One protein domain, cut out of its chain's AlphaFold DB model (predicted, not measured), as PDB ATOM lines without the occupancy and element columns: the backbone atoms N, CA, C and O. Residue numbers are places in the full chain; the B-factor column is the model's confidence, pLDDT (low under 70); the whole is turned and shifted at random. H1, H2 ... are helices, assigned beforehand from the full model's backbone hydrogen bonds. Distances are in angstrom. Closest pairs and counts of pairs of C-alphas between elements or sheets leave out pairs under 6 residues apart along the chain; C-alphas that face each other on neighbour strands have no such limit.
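AT A GLANCE: This is residues 217 to 259 of the 259 residues of an uncharacterized protein of Emergomyces pasteurianus Ep9510 (UniProt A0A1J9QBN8). One long helix, H3, makes the longest axis, and two short helices, H1 and H2, lie crosswise to it, H2 near its first residues and H1 near residues 243 to 247. The far end, residues 252 to 259, sticks out free of this small body. The printed part has 43 residues with three named helices, in the order H1, H2, H3, and no named strand; the class is all helix. The whole is only just loose, close to compact, with a radius of gyration of the C-alphas of 11.4 A, and elongated, spanning 36 by 19 by 13 A.

IN THESE COORDINATES: H3, residues 240 to 256, runs 25.7 A from C-alpha 240 at (-29.033, -17.694, -33.018) to C-alpha 256 at (-14.519, -21.780, -53.780). H2, residues 228 to 234, measures 10.0 A. H1, residues 217 to 223, measures 9.9 A and begins with C-alpha 217 at (-25.396, -31.115, -37.658).

HOW THE PARTS SIT: H3 only just touches H2, with 3 pairs of C-alphas within 8 A and with its residues 240 to 243 alone; the closest C-alphas, those of Glu 232 and Ala 240, are 6.0 A apart. Their lines are about perpendicular, at 83 degrees. H3 also only just touches H1, again with 3 pairs, through its residues 243 to 247 alone; the closest C-alphas are those of Leu 219 and Val 247, 7.6 A apart. These lines too are about perpendicular, at 77 degrees. H1 and H2 are close but not clearly touching, with the C-alphas of Leu 221 and Ile 231 closest at 6.8 A. They run opposite ways at a shallow tilt of 28 degrees. Every O i to N i+4 pair is within hydrogen-bond range in H1, against 2 of 3 in H2 and 11 of 13 in H3.

THE WHOLE: The two C-alphas farthest apart, those of Pro 236 and Thr 259, are 36.2 A apart. Without residues 252 to 259, the body of 35 residues spans 22 by 19 by 13 A. The printed part has no cut, and both links are tight. Mean pLDDT of the printed part is 92.7; residues 258 to 259, the latter the chain's last, are under 70.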
ATOM      1  N   GLN A 217     -24.097 -31.130 -38.324       97.62
ATOM      2  CA  GLN A 217     -25.396 -31.115 -37.658       97.62
ATOM      3  C   GLN A 217     -26.189 -29.850 -38.019       97.62
ATOM      4  O   GLN A 217     -27.367 -29.927 -38.383       97.62
ATOM      5  N   LEU A 218     -25.544 -28.678 -38.011       97.75
ATOM      6  CA  LEU A 218     -26.175 -27.419 -38.408       97.75
ATOM      7  C   LEU A 218     -26.659 -27.454 -39.866       97.75
ATOM      8  O   LEU A 218     -27.771 -27.015 -40.170       97.75
ATOM      9  N   LEU A 219     -25.847 -27.984 -40.783       96.94
ATOM     10  CA  LEU A 219     -26.227 -28.126 -42.188       96.94
ATOM     11  C   LEU A 219     -27.347 -29.153 -42.387       96.94
ATOM     12  O   LEU A 219     -28.216 -28.916 -43.228       96.94
ATOM     13  N   ALA A 220     -27.348 -30.257 -41.639       97.81
ATOM     14  CA  ALA A 220     -28.392 -31.275 -41.696       97.81
ATOM     15  C   ALA A 220     -29.759 -30.693 -41.307       97.81
ATOM     16  O   ALA A 220     -30.716 -30.816 -42.073       97.81
ATOM     17  N   LEU A 221     -29.839 -29.956 -40.192       98.06
ATOM     18  CA  LEU A 221     -31.083 -29.327 -39.732       98.06
ATOM     19  C   LEU A 221     -31.616 -28.278 -40.723       98.06
ATOM     20  O   LEU A 221     -32.824 -28.174 -40.940       98.06
ATOM     21  N   ILE A 222     -30.723 -27.512 -41.355       97.75
ATOM     22  CA  ILE A 222     -31.102 -26.511 -42.364       97.75
ATOM     23  C   ILE A 222     -31.592 -27.176 -43.648       97.75
ATOM     24  O   ILE A 222     -32.580 -26.722 -44.223       97.75
ATOM     25  N   LYS A 223     -30.931 -28.251 -44.096       97.25
ATOM     26  CA  LYS A 223     -31.381 -29.049 -45.247       97.25
ATOM     27  C   LYS A 223     -32.739 -29.701 -44.983       97.25
ATOM     28  O   LYS A 223     -33.561 -29.735 -45.888       97.25
ATOM     29  N   ALA A 224     -32.987 -30.137 -43.748       97.88
ATOM     30  CA  ALA A 224     -34.282 -30.645 -43.300       97.88
ATOM     31  C   ALA A 224     -35.367 -29.552 -43.173       97.88
ATOM     32  O   ALA A 224     -36.517 -29.858 -42.872       97.88
ATOM     33  N   GLY A 225     -35.026 -28.274 -43.384       98.00
ATOM     34  CA  GLY A 225     -35.981 -27.166 -43.345       98.00
ATOM     35  C   GLY A 225     -36.443 -26.784 -41.937       98.00
ATOM     36  O   GLY A 225     -37.502 -26.175 -41.785       98.00
ATOM     37  N   HIS A 226     -35.684 -27.125 -40.891       98.19
ATOM     38  CA  HIS A 226     -36.078 -26.781 -39.528       98.19
ATOM     39  C   HIS A 226     -36.034 -25.266 -39.263       98.19
ATOM     40  O   HIS A 226     -35.115 -24.571 -39.711       98.19
ATOM     41  N   PRO A 227     -37.006 -24.728 -38.498       97.56
ATOM     42  CA  PRO A 227     -36.999 -23.324 -38.118       97.56
ATOM     43  C   PRO A 227     -35.861 -23.041 -37.131       97.56
ATOM     44  O   PRO A 227     -35.518 -23.874 -36.291       97.56
ATOM     45  N   TRP A 228     -35.323 -21.821 -37.174       96.44
ATOM     46  CA  TRP A 228     -34.190 -21.402 -36.337       96.44
ATOM     47  C   TRP A 228     -34.414 -21.600 -34.835       96.44
ATOM     48  O   TRP A 228     -33.476 -21.953 -34.134       96.44
ATOM     49  N   SER A 229     -35.648 -21.443 -34.354       96.62
ATOM     50  CA  SER A 229     -35.998 -21.665 -32.947       96.62
ATOM     51  C   SER A 229     -35.837 -23.122 -32.502       96.62
ATOM     52  O   SER A 229     -35.649 -23.369 -31.318       96.62
ATOM     53  N   LYS A 230     -35.934 -24.092 -33.424       97.62
ATOM     54  CA  LYS A 230     -35.649 -25.504 -33.133       97.62
ATOM     55  C   LYS A 230     -34.142 -25.749 -33.138       97.62
ATOM     56  O   LYS A 230     -33.632 -26.325 -32.193       97.62
ATOM     57  N   ILE A 231     -33.445 -25.207 -34.138       97.81
ATOM     58  CA  ILE A 231     -31.982 -25.310 -34.257       97.81
ATOM     59  C   ILE A 231     -31.294 -24.738 -33.008       97.81
ATOM     60  O   ILE A 231     -30.369 -25.336 -32.487       97.81
ATOM     61  N   GLU A 232     -31.759 -23.608 -32.480       96.56
ATOM     62  CA  GLU A 232     -31.175 -23.002 -31.275       96.56
ATOM     63  C   GLU A 232     -31.288 -23.898 -30.029       96.56
ATOM     64  O   GLU A 232     -30.390 -23.888 -29.192       96.56
ATOM     65  N   LYS A 233     -32.336 -24.730 -29.931       96.81
ATOM     66  CA  LYS A 233     -32.478 -25.700 -28.833       96.81
ATOM     67  C   LYS A 233     -31.449 -26.825 -28.917       96.81
ATOM     68  O   LYS A 233     -31.005 -27.297 -27.876       96.81
ATOM     69  N   ASP A 234     -31.054 -27.205 -30.131       96.38
ATOM     70  CA  ASP A 234     -30.038 -28.235 -30.365       96.38
ATOM     71  C   ASP A 234     -28.616 -27.704 -30.083       96.38
ATOM     72  O   ASP A 234     -27.704 -28.481 -29.814       96.38
ATOM     73  N   PHE A 235     -28.427 -26.375 -30.068       94.94
ATOM     74  CA  PHE A 235     -27.151 -25.710 -29.779       94.94
ATOM     75  C   PHE A 235     -27.254 -24.733 -28.591       94.94
ATOM     76  O   PHE A 235     -27.018 -23.535 -28.767       94.94
ATOM     77  N   PRO A 236     -27.512 -25.202 -27.354       91.25
ATOM     78  CA  PRO A 236     -27.766 -24.327 -26.199       91.25
ATOM     79  C   PRO A 236     -26.574 -23.432 -25.828       91.25
ATOM     80  O   PRO A 236     -26.725 -22.404 -25.175       91.25
ATOM     81  N   GLN A 237     -25.370 -23.804 -26.260       89.69
ATOM     82  CA  GLN A 237     -24.144 -23.044 -26.012       89.69
ATOM     83  C   GLN A 237     -23.877 -21.965 -27.076       89.69
ATOM     84  O   GLN A 237     -22.874 -21.251 -27.001       89.69
ATOM     85  N   ARG A 238     -24.728 -21.854 -28.105       92.25
ATOM     86  CA  ARG A 238     -24.571 -20.927 -29.229       92.25
ATOM     87  C   ARG A 238     -25.803 -20.047 -29.353       92.25
ATOM     88  O   ARG A 238     -26.928 -20.492 -29.211       92.25
ATOM     89  N   THR A 239     -25.587 -18.784 -29.694       93.31
ATOM     90  CA  THR A 239     -26.687 -17.858 -29.974       93.31
ATOM     91  C   THR A 239     -27.178 -18.009 -31.415       93.31
ATOM     92  O   THR A 239     -26.384 -18.283 -32.325       93.31
ATOM     93  N   ALA A 240     -28.462 -17.726 -31.665       94.62
ATOM     94  CA  ALA A 240     -29.033 -17.694 -33.018       94.62
ATOM     95  C   ALA A 240     -28.224 -16.847 -34.023       94.62
ATOM     96  O   ALA A 240     -28.102 -17.204 -35.198       94.62
ATOM     97  N   ALA A 241     -27.646 -15.726 -33.578       95.06
ATOM     98  CA  ALA A 241     -26.809 -14.874 -34.423       95.06
ATOM     99  C   ALA A 241     -25.534 -15.599 -34.895       95.06
ATOM    100  O   ALA A 241     -25.196 -15.537 -36.079       95.06
ATOM    101  N   SER A 242     -24.871 -16.335 -33.994       94.50
ATOM    102  CA  SER A 242     -23.672 -17.125 -34.302       94.50
ATOM    103  C   SER A 242     -23.971 -18.231 -35.320       94.50
ATOM    104  O   SER A 242     -23.248 -18.369 -36.308       94.50
ATOM    105  N   LEU A 243     -25.090 -18.948 -35.149       96.25
ATOM    106  CA  LEU A 243     -25.553 -19.990 -36.078       96.25
ATOM    107  C   LEU A 243     -25.750 -19.426 -37.498       96.25
ATOM    108  O   LEU A 243     -25.215 -19.950 -38.476       96.25
ATOM    109  N   ARG A 244     -26.460 -18.296 -37.628       96.81
ATOM    110  CA  ARG A 244     -26.688 -17.633 -38.928       96.81
ATOM    111  C   ARG A 244     -25.388 -17.161 -39.572       96.81
ATOM    112  O   ARG A 244     -25.197 -17.325 -40.782       96.81
ATOM    113  N   GLN A 245     -24.492 -16.582 -38.775       96.44
ATOM    114  CA  GLN A 245     -23.177 -16.159 -39.242       96.44
ATOM    115  C   GLN A 245     -22.374 -17.355 -39.763       96.44
ATOM    116  O   GLN A 245     -21.798 -17.267 -40.851       96.44
ATOM    117  N   ARG A 246     -22.384 -18.486 -39.049       96.50
ATOM    118  CA  ARG A 246     -21.664 -19.693 -39.463       96.50
ATOM    119  C   ARG A 246     -22.171 -20.242 -40.790       96.50
ATOM    120  O   ARG A 246     -21.372 -20.491 -41.688       96.50
ATOM    121  N   VAL A 247     -23.485 -20.320 -40.972       96.75
ATOM    122  CA  VAL A 247     -24.099 -20.780 -42.230       96.75
ATOM    123  C   VAL A 247     -23.699 -19.899 -43.411       96.75
ATOM    124  O   VAL A 247     -23.423 -20.402 -44.499       96.75
ATOM    125  N   SER A 248     -23.609 -18.582 -43.205       96.50
ATOM    126  CA  SER A 248     -23.100 -17.660 -44.227       96.50
ATOM    127  C   SER A 248     -21.658 -17.995 -44.632       96.50
ATOM    128  O   SER A 248     -21.338 -18.006 -45.821       96.50
ATOM    129  N   VAL A 249     -20.797 -18.326 -43.665       95.31
ATOM    130  CA  VAL A 249     -19.409 -18.747 -43.922       95.31
ATOM    131  C   VAL A 249     -19.358 -20.085 -44.673       95.31
ATOM    132  O   VAL A 249     -18.671 -20.170 -45.692       95.31
ATOM    133  N   LEU A 250     -20.135 -21.090 -44.253       94.25
ATOM    134  CA  LEU A 250     -20.183 -22.417 -44.890       94.25
ATOM    135  C   LEU A 250     -20.689 -22.369 -46.340       94.25
ATOM    136  O   LEU A 250     -20.193 -23.074 -47.220       94.25
ATOM    137  N   ARG A 251     -21.652 -21.490 -46.638       93.81
ATOM    138  CA  ARG A 251     -22.130 -21.290 -48.017       93.81
ATOM    139  C   ARG A 251     -21.062 -20.654 -48.910       93.81
ATOM    140  O   ARG A 251     -20.997 -20.971 -50.097       93.81
ATOM    141  N   LYS A 252     -20.221 -19.776 -48.355       92.00
ATOM    142  CA  LYS A 252     -19.125 -19.124 -49.090       92.00
ATOM    143  C   LYS A 252     -17.972 -20.084 -49.375       92.00
ATOM    144  O   LYS A 252     -17.445 -20.059 -50.484       92.00
ATOM    145  N   SER A 253     -17.594 -20.934 -48.421       86.25
ATOM    146  CA  SER A 253     -16.497 -21.893 -48.609       86.25
ATOM    147  C   SER A 253     -16.815 -22.925 -49.695       86.25
ATOM    148  O   SER A 253     -15.964 -23.195 -50.539       86.25
ATOM    149  N   LYS A 254     -18.064 -23.410 -49.771       82.25
ATOM    150  CA  LYS A 254     -18.496 -24.351 -50.820       82.25
ATOM    151  C   LYS A 254     -18.396 -23.775 -52.238       82.25
ATOM    152  O   LYS A 254     -18.166 -24.528 -53.179       82.25
ATOM    153  N   LYS A 255     -18.527 -22.453 -52.411       81.38
ATOM    154  CA  LYS A 255     -18.386 -21.799 -53.725       81.38
ATOM    155  C   LYS A 255     -16.952 -21.877 -54.263       81.38
ATOM    156  O   LYS A 255     -16.781 -21.994 -55.466       81.38
ATOM    157  N   ARG A 256     -15.941 -21.823 -53.387       79.00
ATOM    158  CA  ARG A 256     -14.519 -21.780 -53.780       79.00
ATOM    159  C   ARG A 256     -13.936 -23.147 -54.146       79.00
ATOM    160  O   ARG A 256     -12.889 -23.182 -54.761       79.00
ATOM    161  N   LYS A 257     -14.588 -24.249 -53.759       76.62
ATOM    162  CA  LYS A 257     -14.144 -25.620 -54.081       76.62
ATOM    163  C   LYS A 257     -14.678 -26.155 -55.418       76.62
ATOM    164  O   LYS A 257     -14.360 -27.275 -55.779       76.62
ATOM    165  N   ARG A 258     -15.551 -25.414 -56.112       68.00
ATOM    166  CA  ARG A 258     -16.163 -25.849 -57.387       68.00
ATOM    167  C   ARG A 258     -15.477 -25.248 -58.623       68.00
ATOM    168  O   ARG A 258     -16.021 -25.373 -59.714       68.00
ATOM    169  N   THR A 259     -14.364 -24.551 -58.428       60.28
ATOM    170  CA  THR A 259     -13.529 -23.917 -59.457       60.28
ATOM    171  C   THR A 259     -12.161 -24.550 -59.405       60.28
ATOM    172  O   THR A 259     -11.624 -24.839 -60.486       60.28
TER     173      THR A 259